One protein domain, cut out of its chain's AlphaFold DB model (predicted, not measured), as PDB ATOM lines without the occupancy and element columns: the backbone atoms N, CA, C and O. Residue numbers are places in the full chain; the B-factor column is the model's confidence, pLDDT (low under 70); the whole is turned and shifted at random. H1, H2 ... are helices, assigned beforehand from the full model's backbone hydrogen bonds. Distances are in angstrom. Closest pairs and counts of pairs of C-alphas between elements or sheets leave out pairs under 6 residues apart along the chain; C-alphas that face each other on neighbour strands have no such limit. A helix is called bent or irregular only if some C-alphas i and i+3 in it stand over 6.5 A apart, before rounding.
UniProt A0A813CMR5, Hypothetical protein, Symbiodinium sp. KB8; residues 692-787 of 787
ATOM      1  N   LYS A 692     230.209 197.771 220.784       59.19
ATOM      2  CA  LYS A 692     228.838 197.669 220.275       59.19
ATOM      3  C   LYS A 692     227.867 198.554 221.030       59.19
ATOM      4  O   LYS A 692     227.055 199.209 220.390       59.19
ATOM      5  N   ASP A 693     227.982 198.611 222.353       63.91
ATOM      6  CA  ASP A 693     227.179 199.520 223.173       63.91
ATOM      7  C   ASP A 693     227.482 200.976 222.791       63.91
ATOM      8  O   ASP A 693     226.586 201.819 222.730       63.91
ATOM      9  N   GLU A 694     228.740 201.252 222.441       65.06
ATOM     10  CA  GLU A 694     229.189 202.561 221.978       65.06
ATOM     11  C   GLU A 694     228.617 202.951 220.612       65.06
ATOM     12  O   GLU A 694     228.127 204.073 220.457       65.06
ATOM     13  N   VAL A 695     228.625 202.026 219.647       74.00
ATOM     14  CA  VAL A 695     228.040 202.224 218.311       74.00
ATOM     15  C   VAL A 695     226.520 202.370 218.387       74.00
ATOM     16  O   VAL A 695     225.957 203.254 217.741       74.00
ATOM     17  N   THR A 696     225.838 201.547 219.189       72.88
ATOM     18  CA  THR A 696     224.384 201.643 219.377       72.88
ATOM     19  C   THR A 696     224.002 202.971 220.028       72.88
ATOM     20  O   THR A 696     223.102 203.649 219.531       72.88
ATOM     21  N   SER A 697     224.733 203.397 221.063       74.31
ATOM     22  CA  SER A 697     224.522 204.698 221.705       74.31
ATOM     23  C   SER A 697     224.724 205.866 220.732       74.31
ATOM     24  O   SER A 697     223.929 206.809 220.716       74.31
ATOM     25  N   LEU A 698     225.735 205.790 219.863       72.19
ATOM     26  CA  LEU A 698     226.002 206.820 218.859       72.19
ATOM     27  C   LEU A 698     224.930 206.853 217.753       72.19
ATOM     28  O   LEU A 698     224.495 207.927 217.346       72.19
ATOM     29  N   LEU A 699     224.431 205.697 217.303       74.75
ATOM     30  CA  LEU A 699     223.333 205.614 216.328       74.75
ATOM     31  C   LEU A 699     222.002 206.152 216.873       74.75
ATOM     32  O   LEU A 699     221.189 206.686 216.107       74.75
ATOM     33  N   GLU A 700     221.771 206.018 218.179       77.56
ATOM     34  CA  GLU A 700     220.650 206.659 218.865       77.56
ATOM     35  C   GLU A 700     220.826 208.179 218.929       77.56
ATOM     36  O   GLU A 700     219.870 208.907 218.657       77.56
ATOM     37  N   GLN A 701     222.036 208.681 219.196       71.75
ATOM     38  CA  GLN A 701     222.328 210.122 219.177       71.75
ATOM     39  C   GLN A 701     222.163 210.722 217.773       71.75
ATOM     40  O   GLN A 701     221.479 211.733 217.603       71.75
ATOM     41  N   LEU A 702     222.673 210.038 216.747       70.69
ATOM     42  CA  LEU A 702     222.545 210.430 215.342       70.69
ATOM     43  C   LEU A 702     221.117 210.278 214.790       70.69
ATOM     44  O   LEU A 702     220.847 210.696 213.669       70.69
ATOM     45  N   SER A 703     220.158 209.730 215.547       75.12
ATOM     46  CA  SER A 703     218.751 209.670 215.110       75.12
ATOM     47  C   SER A 703     218.126 211.047 214.854       75.12
ATOM     48  O   SER A 703     217.159 211.132 214.099       75.12
ATOM     49  N   ARG A 704     218.700 212.106 215.440       73.00
ATOM     50  CA  ARG A 704     218.323 213.512 215.219       73.00
ATOM     51  C   ARG A 704     219.013 214.157 214.010       73.00
ATOM     52  O   ARG A 704     218.617 215.244 213.623       73.00
ATOM     53  N   PHE A 705     219.987 213.471 213.410       76.38
ATOM     54  CA  PHE A 705     220.857 213.954 212.334       76.38
ATOM     55  C   PHE A 705     220.840 212.942 211.168       76.38
ATOM     56  O   PHE A 705     221.738 212.100 211.043       76.38
ATOM     57  N   PRO A 706     219.753 212.899 210.368       74.81
ATOM     58  CA  PRO A 706     219.523 211.848 209.379       74.81
ATOM     59  C   PRO A 706     220.606 211.748 208.294       74.81
ATOM     60  O   PRO A 706     220.910 210.630 207.860       74.81
ATOM     61  N   ALA A 707     221.208 212.861 207.861       76.69
ATOM     62  CA  ALA A 707     222.284 212.836 206.869       76.69
ATOM     63  C   ALA A 707     223.564 212.226 207.459       76.69
ATOM     64  O   ALA A 707     224.178 211.344 206.851       76.69
ATOM     65  N   SER A 708     223.911 212.623 208.680       78.88
ATOM     66  CA  SER A 708     225.066 212.118 209.425       78.88
ATOM     67  C   SER A 708     224.913 210.635 209.765       78.88
ATOM     68  O   SER A 708     225.839 209.850 209.569       78.88
ATOM     69  N   LYS A 709     223.710 210.211 210.170       79.19
ATOM     70  CA  LYS A 709     223.384 208.799 210.428       79.19
ATOM     71  C   LYS A 709     223.575 207.924 209.191       79.19
ATOM     72  O   LYS A 709     224.087 206.814 209.301       79.19
ATOM     73  N   SER A 710     223.157 208.412 208.024       79.69
ATOM     74  CA  SER A 710     223.297 207.688 206.758       79.69
ATOM     75  C   SER A 710     224.767 207.435 206.409       79.69
ATOM     76  O   SER A 710     225.139 206.314 206.065       79.69
ATOM     77  N   TRP A 711     225.624 208.448 206.558       81.31
ATOM     78  CA  TRP A 711     227.057 208.310 206.293       81.31
ATOM     79  C   TRP A 711     227.788 207.477 207.341       81.31
ATOM     80  O   TRP A 711     228.630 206.657 206.980       81.31
ATOM     81  N   PHE A 712     227.415 207.598 208.615       79.44
ATOM     82  CA  PHE A 712     227.977 206.762 209.671       79.44
ATOM     83  C   PHE A 712     227.662 205.271 209.463       79.44
ATOM     84  O   PHE A 712     228.537 204.424 209.616       79.44
ATOM     85  N   LEU A 713     226.444 204.933 209.020       76.75
ATOM     86  CA  LEU A 713     226.092 203.553 208.664       76.75
ATOM     87  C   LEU A 713     226.918 203.028 207.483       76.75
ATOM     88  O   LEU A 713     227.366 201.886 207.529       76.75
ATOM     89  N   LYS A 714     227.182 203.858 206.466       77.94
ATOM     90  CA  LYS A 714     228.055 203.482 205.341       77.94
ATOM     91  C   LYS A 714     229.500 203.237 205.773       77.94
ATOM     92  O   LYS A 714     230.124 202.307 205.275       77.94
ATOM     93  N   LEU A 715     230.024 204.029 206.709       76.31
ATOM     94  CA  LEU A 715     231.351 203.800 207.291       76.31
ATOM     95  C   LEU A 715     231.419 202.443 208.005       76.31
ATOM     96  O   LEU A 715     232.376 201.702 207.807       76.31
ATOM     97  N   LEU A 716     230.382 202.067 208.758       75.56
ATOM     98  CA  LEU A 716     230.314 200.772 209.450       75.56
ATOM     99  C   LEU A 716     230.187 199.559 208.506       75.56
ATOM    100  O   LEU A 716     230.484 198.438 208.916       75.56
ATOM    101  N   GLU A 717     229.766 199.753 207.252       76.00
ATOM    102  CA  GLU A 717     229.756 198.695 206.226       76.00
ATOM    103  C   GLU A 717     231.163 198.391 205.673       76.00
ATOM    104  O   GLU A 717     231.376 197.341 205.052       76.00
ATOM    105  N   VAL A 718     232.149 199.261 205.932       75.38
ATOM    106  CA  VAL A 718     233.557 199.019 205.604       75.38
ATOM    107  C   VAL A 718     234.121 197.990 206.586       75.38
ATOM    108  O   VAL A 718     234.441 198.301 207.730       75.38
ATOM    109  N   LYS A 719     234.262 196.738 206.130       66.81
ATOM    110  CA  LYS A 719     234.689 195.590 206.961       66.81
ATOM    111  C   LYS A 719     235.955 195.852 207.781       66.81
ATOM    112  O   LYS A 719     236.047 195.435 208.930       66.81
ATOM    113  N   GLU A 720     236.917 196.539 207.185       71.62
ATOM    114  CA  GLU A 720     238.230 196.821 207.765       71.62
ATOM    115  C   GLU A 720     238.181 197.901 208.863       71.62
ATOM    116  O   GLU A 720     239.045 197.919 209.732       71.62
ATOM    117  N   LEU A 721     237.140 198.744 208.891       67.75
ATOM    118  CA  LEU A 721     236.983 199.839 209.857       67.75
ATOM    119  C   LEU A 721     236.788 199.326 211.288       67.75
ATOM    120  O   LEU A 721     237.350 199.871 212.228       67.75
ATOM    121  N   SER A 722     236.042 198.229 211.446       63.34
ATOM    122  CA  SER A 722     235.818 197.580 212.748       63.34
ATOM    123  C   SER A 722     237.048 196.856 213.313       63.34
ATOM    124  O   SER A 722     237.025 196.403 214.458       63.34
ATOM    125  N   HIS A 723     238.105 196.732 212.506       64.94
ATOM    126  CA  HIS A 723     239.378 196.111 212.867       64.94
ATOM    127  C   HIS A 723     240.518 197.130 213.013       64.94
ATOM    128  O   HIS A 723     241.630 196.722 213.343       64.94
ATOM    129  N   ALA A 724     240.252 198.416 212.766       68.31
ATOM    130  CA  ALA A 724     241.219 199.492 212.938       68.31
ATOM    131  C   ALA A 724     241.547 199.690 214.424       68.31
ATOM    132  O   ALA A 724     240.639 199.687 215.262       68.31
ATOM    133  N   GLU A 725     242.826 199.879 214.758       75.81
ATOM    134  CA  GLU A 725     243.242 200.106 216.151       75.81
ATOM    135  C   GLU A 725     242.657 201.428 216.668       75.81
ATOM    136  O   GLU A 725     242.178 201.490 217.800       75.81
ATOM    137  N   SER A 726     242.570 202.436 215.796       76.12
ATOM    138  CA  SER A 726     241.980 203.749 216.088       76.12
ATOM    139  C   SER A 726     240.441 203.794 216.021       76.12
ATOM    140  O   SER A 726     239.848 204.877 216.021       76.12
ATOM    141  N   PHE A 727     239.747 202.651 215.939       75.50
ATOM    142  CA  PHE A 727     238.281 202.627 215.829       75.50
ATOM    143  C   PHE A 727     237.577 203.177 217.079       75.50
ATOM    144  O   PHE A 727     236.578 203.883 216.949       75.50
ATOM    145  N   SER A 728     238.092 202.907 218.285       75.94
ATOM    146  CA  SER A 728     237.554 203.493 219.526       75.94
ATOM    147  C   SER A 728     237.631 205.016 219.509       75.94
ATOM    148  O   SER A 728     236.669 205.699 219.850       75.94
ATOM    149  N   ASP A 729     238.751 205.544 219.031       76.69
ATOM    150  CA  ASP A 729     239.035 206.975 219.019       76.69
ATOM    151  C   ASP A 729     238.153 207.687 217.983       76.69
ATOM    152  O   ASP A 729     237.630 208.773 218.232       76.69
ATOM    153  N   LEU A 730     237.870 207.026 216.854       77.75
ATOM    154  CA  LEU A 730     236.865 207.473 215.890       77.75
ATOM    155  C   LEU A 730     235.466 207.571 216.521       77.75
ATOM    156  O   LEU A 730     234.746 208.539 216.262       77.75
ATOM    157  N   LEU A 731     235.063 206.586 217.332       78.88
ATOM    158  CA  LEU A 731     233.769 206.609 218.023       78.88
ATOM    159  C   LEU A 731     233.698 207.739 219.053       78.88
ATOM    160  O   LEU A 731     232.646 208.370 219.178       78.88
ATOM    161  N   GLU A 732     234.792 208.029 219.756       77.62
ATOM    162  CA  GLU A 732     234.868 209.156 220.691       77.62
ATOM    163  C   GLU A 732     234.758 210.506 219.976       77.62
ATOM    164  O   GLU A 732     233.950 211.343 220.391       77.62
ATOM    165  N   VAL A 733     235.486 210.697 218.871       71.81
ATOM    166  CA  VAL A 733     235.395 211.916 218.053       71.81
ATOM    167  C   VAL A 733     233.984 212.065 217.484       71.81
ATOM    168  O   VAL A 733     233.354 213.101 217.680       71.81
ATOM    169  N   ALA A 734     233.415 211.022 216.870       71.88
ATOM    170  CA  ALA A 734     232.058 211.064 216.320       71.88
ATOM    171  C   ALA A 734     230.993 211.353 217.395       71.88
ATOM    172  O   ALA A 734     230.045 212.110 217.156       71.88
ATOM    173  N   ARG A 735     231.169 210.813 218.606       73.56
ATOM    174  CA  ARG A 735     230.330 211.125 219.770       73.56
ATOM    175  C   ARG A 735     230.475 212.590 220.173       73.56
ATOM    176  O   ARG A 735     229.456 213.243 220.389       73.56
ATOM    177  N   GLY A 736     231.697 213.115 220.216       70.69
ATOM    178  CA  GLY A 736     231.983 214.527 220.472       70.69
ATOM    179  C   GLY A 736     231.328 215.465 219.457       70.69
ATOM    180  O   GLY A 736     230.729 216.461 219.853       70.69
ATOM    181  N   LEU A 737     231.352 215.102 218.172       64.38
ATOM    182  CA  LEU A 737     230.722 215.873 217.097       64.38
ATOM    183  C   LEU A 737     229.194 215.862 217.187       64.38
ATOM    184  O   LEU A 737     228.552 216.875 216.935       64.38
ATOM    185  N   SER A 738     228.604 214.729 217.578       63.56
ATOM    186  CA  SER A 738     227.149 214.591 217.730       63.56
ATOM    187  C   SER A 738     226.588 215.251 218.997       63.56
ATOM    188  O   SER A 738     225.373 215.459 219.104       63.56
ATOM    189  N   GLN A 739     227.445 215.578 219.973       64.12
ATOM    190  CA  GLN A 739     227.027 216.324 221.149       64.12
ATOM    191  C   GLN A 739     226.846 217.795 220.773       64.12
ATOM    192  O   GLN A 739     227.753 218.413 220.219       64.12
ATOM    193  N   PRO A 740     225.685 218.396 221.087       49.59
ATOM    194  CA  PRO A 740     225.448 219.789 220.765       49.59
ATOM    195  C   PRO A 740     226.543 220.634 221.408       49.59
ATOM    196  O   PRO A 740     226.798 220.522 222.611       49.59
ATOM    197  N   VAL A 741     227.151 221.520 220.618       47.84
ATOM    198  CA  VAL A 741     227.929 222.651 221.123       47.84
ATOM    199  C   VAL A 741     226.968 223.483 221.976       47.84
ATOM    200  O   VAL A 741     226.305 224.408 221.505       47.84
ATOM    201  N   ALA A 742     226.853 223.122 223.255       41.41
ATOM    202  CA  ALA A 742     225.924 223.680 224.236       41.41
ATOM    203  C   ALA A 742     226.162 225.181 224.508       41.41
ATOM    204  O   ALA A 742     225.517 225.778 225.367       41.41
ATOM    205  N   THR A 743     227.080 225.813 223.776       46.75
ATOM    206  CA  THR A 743     227.459 227.218 223.888       46.75
ATOM    207  C   THR A 743     226.796 228.139 222.855       46.75
ATOM    208  O   THR A 743     226.985 229.349 222.967       46.75
ATOM    209  N   ARG A 744     225.993 227.647 221.891       44.81
ATOM    210  CA  ARG A 744     225.416 228.506 220.822       44.81
ATOM    211  C   ARG A 744     223.996 229.056 221.043       44.81
ATOM    212  O   ARG A 744     223.546 229.874 220.249       44.81
ATOM    213  N   GLY A 745     223.342 228.756 222.165       47.81
ATOM    214  CA  GLY A 745     222.021 229.325 222.473       47.81
ATOM    215  C   GLY A 745     220.885 228.726 221.630       47.81
ATOM    216  O   GLY A 745     221.122 227.880 220.783       47.81
ATOM    217  N   SER A 746     219.645 229.105 221.963       47.84
ATOM    218  CA  SER A 746     218.368 228.446 221.614       47.84
ATOM    219  C   SER A 746     218.344 227.593 220.334       47.84
ATOM    220  O   SER A 746     218.528 228.117 219.241       47.84
ATOM    221  N   SER A 747     217.988 226.315 220.499       53.19
ATOM    222  CA  SER A 747     217.708 225.334 219.445       53.19
ATOM    223  C   SER A 747     216.606 225.820 218.491       53.19
ATOM    224  O   SER A 747     215.415 225.705 218.800       53.19
ATOM    225  N   SER A 748     216.986 226.381 217.345       59.50
ATOM    226  CA  SER A 748     216.117 226.473 216.170       59.50
ATOM    227  C   SER A 748     216.395 225.285 215.251       59.50
ATOM    228  O   SER A 748     217.527 224.812 215.192       59.50
ATOM    229  N   ALA A 749     215.374 224.821 214.524       58.38
ATOM    230  CA  ALA A 749     215.508 223.736 213.545       58.38
ATOM    231  C   ALA A 749     216.625 224.011 212.516       58.38
ATOM    232  O   ALA A 749     217.360 223.105 212.151       58.38
ATOM    233  N   ASP A 750     216.835 225.285 212.164       64.56
ATOM    234  CA  ASP A 750     217.895 225.711 211.240       64.56
ATOM    235  C   ASP A 750     219.318 225.377 211.733       64.56
ATOM    236  O   ASP A 750     220.209 225.148 210.923       64.56
ATOM    237  N   ILE A 751     219.546 225.334 213.053       66.69
ATOM    238  CA  ILE A 751     220.862 225.010 213.634       66.69
ATOM    239  C   ILE A 751     221.090 223.495 213.628       66.69
ATOM    240  O   ILE A 751     222.212 223.047 213.425       66.69
ATOM    241  N   GLU A 752     220.040 222.699 213.851       68.88
ATOM    242  CA  GLU A 752     220.139 221.236 213.789       68.88
ATOM    243  C   GLU A 752     220.426 220.763 212.357       68.88
ATOM    244  O   GLU A 752     221.269 219.885 212.174       68.88
ATOM    245  N   ASP A 753     219.815 221.402 211.355       73.31
ATOM    246  CA  ASP A 753     220.065 221.122 209.938       73.31
ATOM    247  C   ASP A 753     221.484 221.539 209.499       73.31
ATOM    248  O   ASP A 753     222.146 220.803 208.765       73.31
ATOM    249  N   GLU A 754     221.986 222.689 209.970       74.62
ATOM    250  CA  GLU A 754     223.357 223.148 209.683       74.62
ATOM    251  C   GLU A 754     224.405 222.204 210.304       74.62
ATOM    252  O   GLU A 754     225.378 221.836 209.644       74.62
ATOM    253  N   ILE A 755     224.155 221.733 211.532       72.50
ATOM    254  CA  ILE A 755     224.991 220.737 212.216       72.50
ATOM    255  C   ILE A 755     224.945 219.387 211.482       72.50
ATOM    256  O   ILE A 755     225.999 218.797 211.249       72.50
ATOM    257  N   ASP A 756     223.765 218.905 211.066       77.19
ATOM    258  CA  ASP A 756     223.654 217.653 210.296       77.19
ATOM    259  C   ASP A 756     224.427 217.740 208.972       77.19
ATOM    260  O   ASP A 756     225.067 216.783 208.528       77.19
ATOM    261  N   GLN A 757     224.398 218.906 208.329       79.44
ATOM    262  CA  GLN A 757     225.097 219.121 207.073       79.44
ATOM    263  C   GLN A 757     226.624 219.159 207.252       79.44
ATOM    264  O   GLN A 757     227.340 218.570 206.442       79.44
ATOM    265  N   GLU A 758     227.132 219.789 208.312       77.88
ATOM    266  CA  GLU A 758     228.569 219.843 208.615       77.88
ATOM    267  C   GLU A 758     229.119 218.463 209.025       77.88
ATOM    268  O   GLU A 758     230.121 217.993 208.471       77.88
ATOM    269  N   LEU A 759     228.419 217.745 209.913       76.50
ATOM    270  CA  LEU A 759     228.790 216.378 210.306       76.50
ATOM    271  C   LEU A 759     228.745 215.407 209.123       76.50
ATOM    272  O   LEU A 759     229.662 214.602 208.949       76.50
ATOM    273  N   SER A 760     227.705 215.476 208.291       81.19
ATOM    274  CA  SER A 760     227.573 214.577 207.141       81.19
ATOM    275  C   SER A 760     228.665 214.791 206.094       81.19
ATOM    276  O   SER A 760     229.195 213.804 205.587       81.19
ATOM    277  N   GLN A 761     229.062 216.038 205.810       83.19
ATOM    278  CA  GLN A 761     230.191 216.333 204.915       83.19
ATOM    279  C   GLN A 761     231.507 215.779 205.457       83.19
ATOM    280  O   GLN A 761     232.332 215.268 204.701       83.19
ATOM    281  N   THR A 762     231.681 215.836 206.773       80.94
ATOM    282  CA  THR A 762     232.898 215.359 207.425       80.94
ATOM    283  C   THR A 762     232.978 213.829 207.426       80.94
ATOM    284  O   THR A 762     234.009 213.260 207.071       80.94
ATOM    285  N   LEU A 763     231.877 213.143 207.743       81.81
ATOM    286  CA  LEU A 763     231.799 211.678 207.667       81.81
ATOM    287  C   LEU A 763     231.916 211.173 206.223       81.81
ATOM    288  O   LEU A 763     232.499 210.116 205.982       81.81
ATOM    289  N   GLN A 764     231.398 211.933 205.257       86.50
ATOM    290  CA  GLN A 764     231.581 211.645 203.840       86.50
ATOM    291  C   GLN A 764     233.054 211.763 203.428       86.50
ATOM    292  O   GLN A 764     233.569 210.855 202.782       86.50
ATOM    293  N   LYS A 765     233.748 212.830 203.840       84.69
ATOM    294  CA  LYS A 765     235.182 213.012 203.569       84.69
ATOM    295  C   LYS A 765     236.009 211.851 204.129       84.69
ATOM    296  O   LYS A 765     236.828 211.301 203.407       84.69
ATOM    297  N   LEU A 766     235.726 211.410 205.360       82.88
ATOM    298  CA  LEU A 766     236.364 210.222 205.942       82.88
ATOM    299  C   LEU A 766     236.126 208.963 205.091       82.88
ATOM    300  O   LEU A 766     237.053 208.191 204.860       82.88
ATOM    301  N   PHE A 767     234.898 208.748 204.611       86.19
ATOM    302  CA  PHE A 767     234.574 207.605 203.753       86.19
ATOM    303  C   PHE A 767     235.354 207.637 202.429       86.19
ATOM    304  O   PHE A 767     235.880 206.612 201.990       86.19
ATOM    305  N   ASP A 768     235.468 208.815 201.820       84.75
ATOM    306  CA  ASP A 768     236.218 209.014 200.580       84.75
ATOM    307  C   ASP A 768     237.739 208.849 200.805       84.75
ATOM    308  O   ASP A 768     238.433 208.228 199.992       84.75
ATOM    309  N   ASP A 769     238.253 209.316 201.946       83.25
ATOM    310  CA  ASP A 769     239.659 209.182 202.336       83.25
ATOM    311  C   ASP A 769     240.035 207.715 202.601       83.25
ATOM    312  O   ASP A 769     241.091 207.262 202.152       83.25
ATOM    313  N   ILE A 770     239.147 206.916 203.207       82.56
ATOM    314  CA  ILE A 770     239.349 205.463 203.371       82.56
ATOM    315  C   ILE A 770     239.582 204.783 202.016       82.56
ATOM    316  O   ILE A 770     240.476 203.942 201.892       82.56
ATOM    317  N   GLY A 771     238.817 205.164 200.989       72.75
ATOM    318  CA  GLY A 771     238.966 204.627 199.636       72.75
ATOM    319  C   GLY A 771     240.272 205.022 198.936       72.75
ATOM    320  O   GLY A 771     240.656 204.362 197.970       72.75
ATOM    321  N   SER A 772     240.960 206.073 199.401       78.81
ATOM    322  CA  SER A 772     242.145 206.635 198.737       78.81
ATOM    323  C   SER A 772     243.468 206.366 199.461       78.81
ATOM    324  O   SER A 772     244.458 206.044 198.800       78.81
ATOM    325  N   VAL A 773     243.502 206.467 200.794       80.56
ATOM    326  CA  VAL A 773     244.721 206.316 201.614       80.56
ATOM    327  C   VAL A 773     244.678 205.112 202.560       80.56
ATOM    328  O   VAL A 773     245.681 204.804 203.201       80.56
ATOM    329  N   GLY A 774     243.562 204.379 202.600       79.50
ATOM    330  CA  GLY A 774     243.380 203.203 203.449       79.50
ATOM    331  C   GLY A 774     242.866 203.539 204.852       79.50
ATOM    332  O   GLY A 774     242.980 204.665 205.333       79.50
ATOM    333  N   VAL A 775     242.280 202.534 205.505       80.50
ATOM    334  CA  VAL A 775     241.444 202.679 206.710       80.50
ATOM    335  C   VAL A 775     242.175 203.336 207.880       80.50
ATOM    336  O   VAL A 775     241.717 204.357 208.382       80.50
ATOM    337  N   GLU A 776     243.327 202.805 208.286       81.19
ATOM    338  CA  GLU A 776     244.046 203.306 209.466       81.19
ATOM    339  C   GLU A 776     244.546 204.744 209.267       81.19
ATOM    340  O   GLU A 776     244.475 205.584 210.161       81.19
ATOM    341  N   GLN A 777     245.038 205.048 208.064       81.25
ATOM    342  CA  GLN A 777     245.589 206.360 207.750       81.25
ATOM    343  C   GLN A 777     244.485 207.417 207.638       81.25
ATOM    344  O   GLN A 777     244.652 208.515 208.161       81.25
ATOM    345  N   ALA A 778     243.348 207.072 207.029       83.12
ATOM    346  CA  ALA A 778     242.185 207.950 206.949       83.12
ATOM    347  C   ALA A 778     241.584 208.240 208.333       83.12
ATOM    348  O   ALA A 778     241.290 209.394 208.638       83.12
ATOM    349  N   ILE A 779     241.462 207.221 209.196       82.81
ATOM    350  CA  ILE A 779     240.968 207.396 210.569       82.81
ATOM    351  C   ILE A 779     241.916 208.290 211.374       82.81
ATOM    352  O   ILE A 779     241.459 209.233 212.011       82.81
ATOM    353  N   ASN A 780     243.229 208.059 211.303       83.00
ATOM    354  CA  ASN A 780     244.198 208.883 212.028       83.00
ATOM    355  C   ASN A 780     244.217 210.334 211.532       83.00
ATOM    356  O   ASN A 780     244.230 211.247 212.350       83.00
ATOM    357  N   SER A 781     244.149 210.569 210.216       82.19
ATOM    358  CA  SER A 781     244.043 211.928 209.663       82.19
ATOM    359  C   SER A 781     242.745 212.630 210.069       82.19
ATOM    360  O   SER A 781     242.759 213.827 210.340       82.19
ATOM    361  N   PHE A 782     241.637 211.896 210.158       82.56
ATOM    362  CA  PHE A 782     240.369 212.425 210.654       82.56
ATOM    363  C   PHE A 782     240.437 212.767 212.146       82.56
ATOM    364  O   PHE A 782     240.010 213.843 212.548       82.56
ATOM    365  N   ILE A 783     241.009 211.889 212.971       80.12
ATOM    366  CA  ILE A 783     241.193 212.148 214.402       80.12
ATOM    367  C   ILE A 783     242.111 213.364 214.616       80.12
ATOM    368  O   ILE A 783     241.808 214.206 215.454       80.12
ATOM    369  N   GLU A 784     243.194 213.495 213.844       81.94
ATOM    370  CA  GLU A 784     244.099 214.657 213.887       81.94
ATOM    371  C   GLU A 784     243.441 215.971 213.437       81.94
ATOM    372  O   GLU A 784     243.849 217.035 213.891       81.94
ATOM    373  N   GLU A 785     242.454 215.927 212.539       76.88
ATOM    374  CA  GLU A 785     241.722 217.121 212.090       76.88
ATOM    375  C   GLU A 785     240.750 217.646 213.164       76.88
ATOM    376  O   GLU A 785     240.443 218.840 213.176       76.88
ATOM    377  N   TRP A 786     240.280 216.771 214.061       70.12
ATOM    378  CA  TRP A 786     239.187 217.056 214.999       70.12
ATOM    379  C   TRP A 786     239.567 217.068 216.485       70.12
ATOM    380  O   TRP A 786     238.786 217.581 217.292       70.12
ATOM    381  N   ASN A 787     240.742 216.548 216.842       60.91
ATOM    382  CA  ASN A 787     241.403 216.804 218.127       60.91
ATOM    383  C   ASN A 787     242.174 218.126 218.094       60.91
ATOM    384  O   ASN A 787     242.145 218.849 219.120       60.91
TER     385      ASN A 787
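AT A GLANCE: This is residues 692 to 787 of the 787 residues of the protein "Hypothetical protein" of Symbiodinium sp. KB8 (UniProt A0A813CMR5). Five helices stand in a bundle whose neighbours make a loose ring, in the order H1, H2, H4, H5, H3 and back to H1; the ring is weakest between H1 and H2, which touch only at the corner by their link. Long H4 makes most of the length, and beyond one end of the bundle residues 742 to 750, of which 749 and 750 belong to H4, stick out as a free loop. The bundle is up and down, each helix running against the one before it in the chain. The printed part has 96 residues with five named helices, H1 to H5 in chain order, and no named strand, class all helix. It is compact, with a radius of gyration of the C-alphas of 13.2 A, and elongated, spanning 39 by 25 by 21 A.

IN THESE COORDINATES: Find C-alpha 692 at (228.838, 197.669, 220.275); from there H1, residues 692 to 704, runs 19.7 A. It is irregular, but only just: C-alphas 701 and 704 are 6.6 A apart. Next come H2, residues 706 to 716, 15.5 A long, and H3, residues 727 to 738, 16.5 A. Find C-alpha 749 at (215.508, 223.736, 213.545), where H4 begins; it runs 36.0 A, residues 749 to 773. H5, residues 775 to 786, 16.7 A long, ends at C-alpha 786, (239.187, 217.056, 214.999).

HOW THE PARTS SIT: Start at H1, which touches H2 only at the corner; the closest C-alphas are those of Leu 702 and Lys 709, 5.2 A apart. H1 also touches H3, with C-alphas of Leu 698 and Arg 735 closest at 6.2 A, a shallow tilt of 24 degrees, the same way. H2 touches residues 756 to 767 of H4, closest at the C-alphas of Ser 708 and Ser 760, 4.2 A apart, with a shallow tilt of 22 degrees, the same way. H3 and H4 are close but not clearly touching, their closest C-alphas, Leu 737 and Leu 759, 7.1 A apart. H3 touches H5, closest at the C-alphas of Leu 730 and Ile 783, 6.5 A apart, at a tilt of 37 degrees, only just steep. H4, with residues 766 to 770 alone, touches H5 in a helical hairpin, the C-alphas of Ile 770 and Ala 778 closest at 5.2 A. H2 and H5 are apart. In H2, H3, H4 and H5 every O i to N i+4 pair is within hydrogen-bond range; in H1 8 of 9 are.

THE WHOLE: The C-alphas farthest apart are those of Ser 746 and Gly 774, 39.9 A. The printed part has no cut and no long link. Without residues 742 to 750 the body spans 33 by 25 by 23 A. The mean pLDDT of the printed part is 72.8; look for values under 70 at 692 to 694, 719, 721 to 724, 737 to 752 and 787, the chain's last residue.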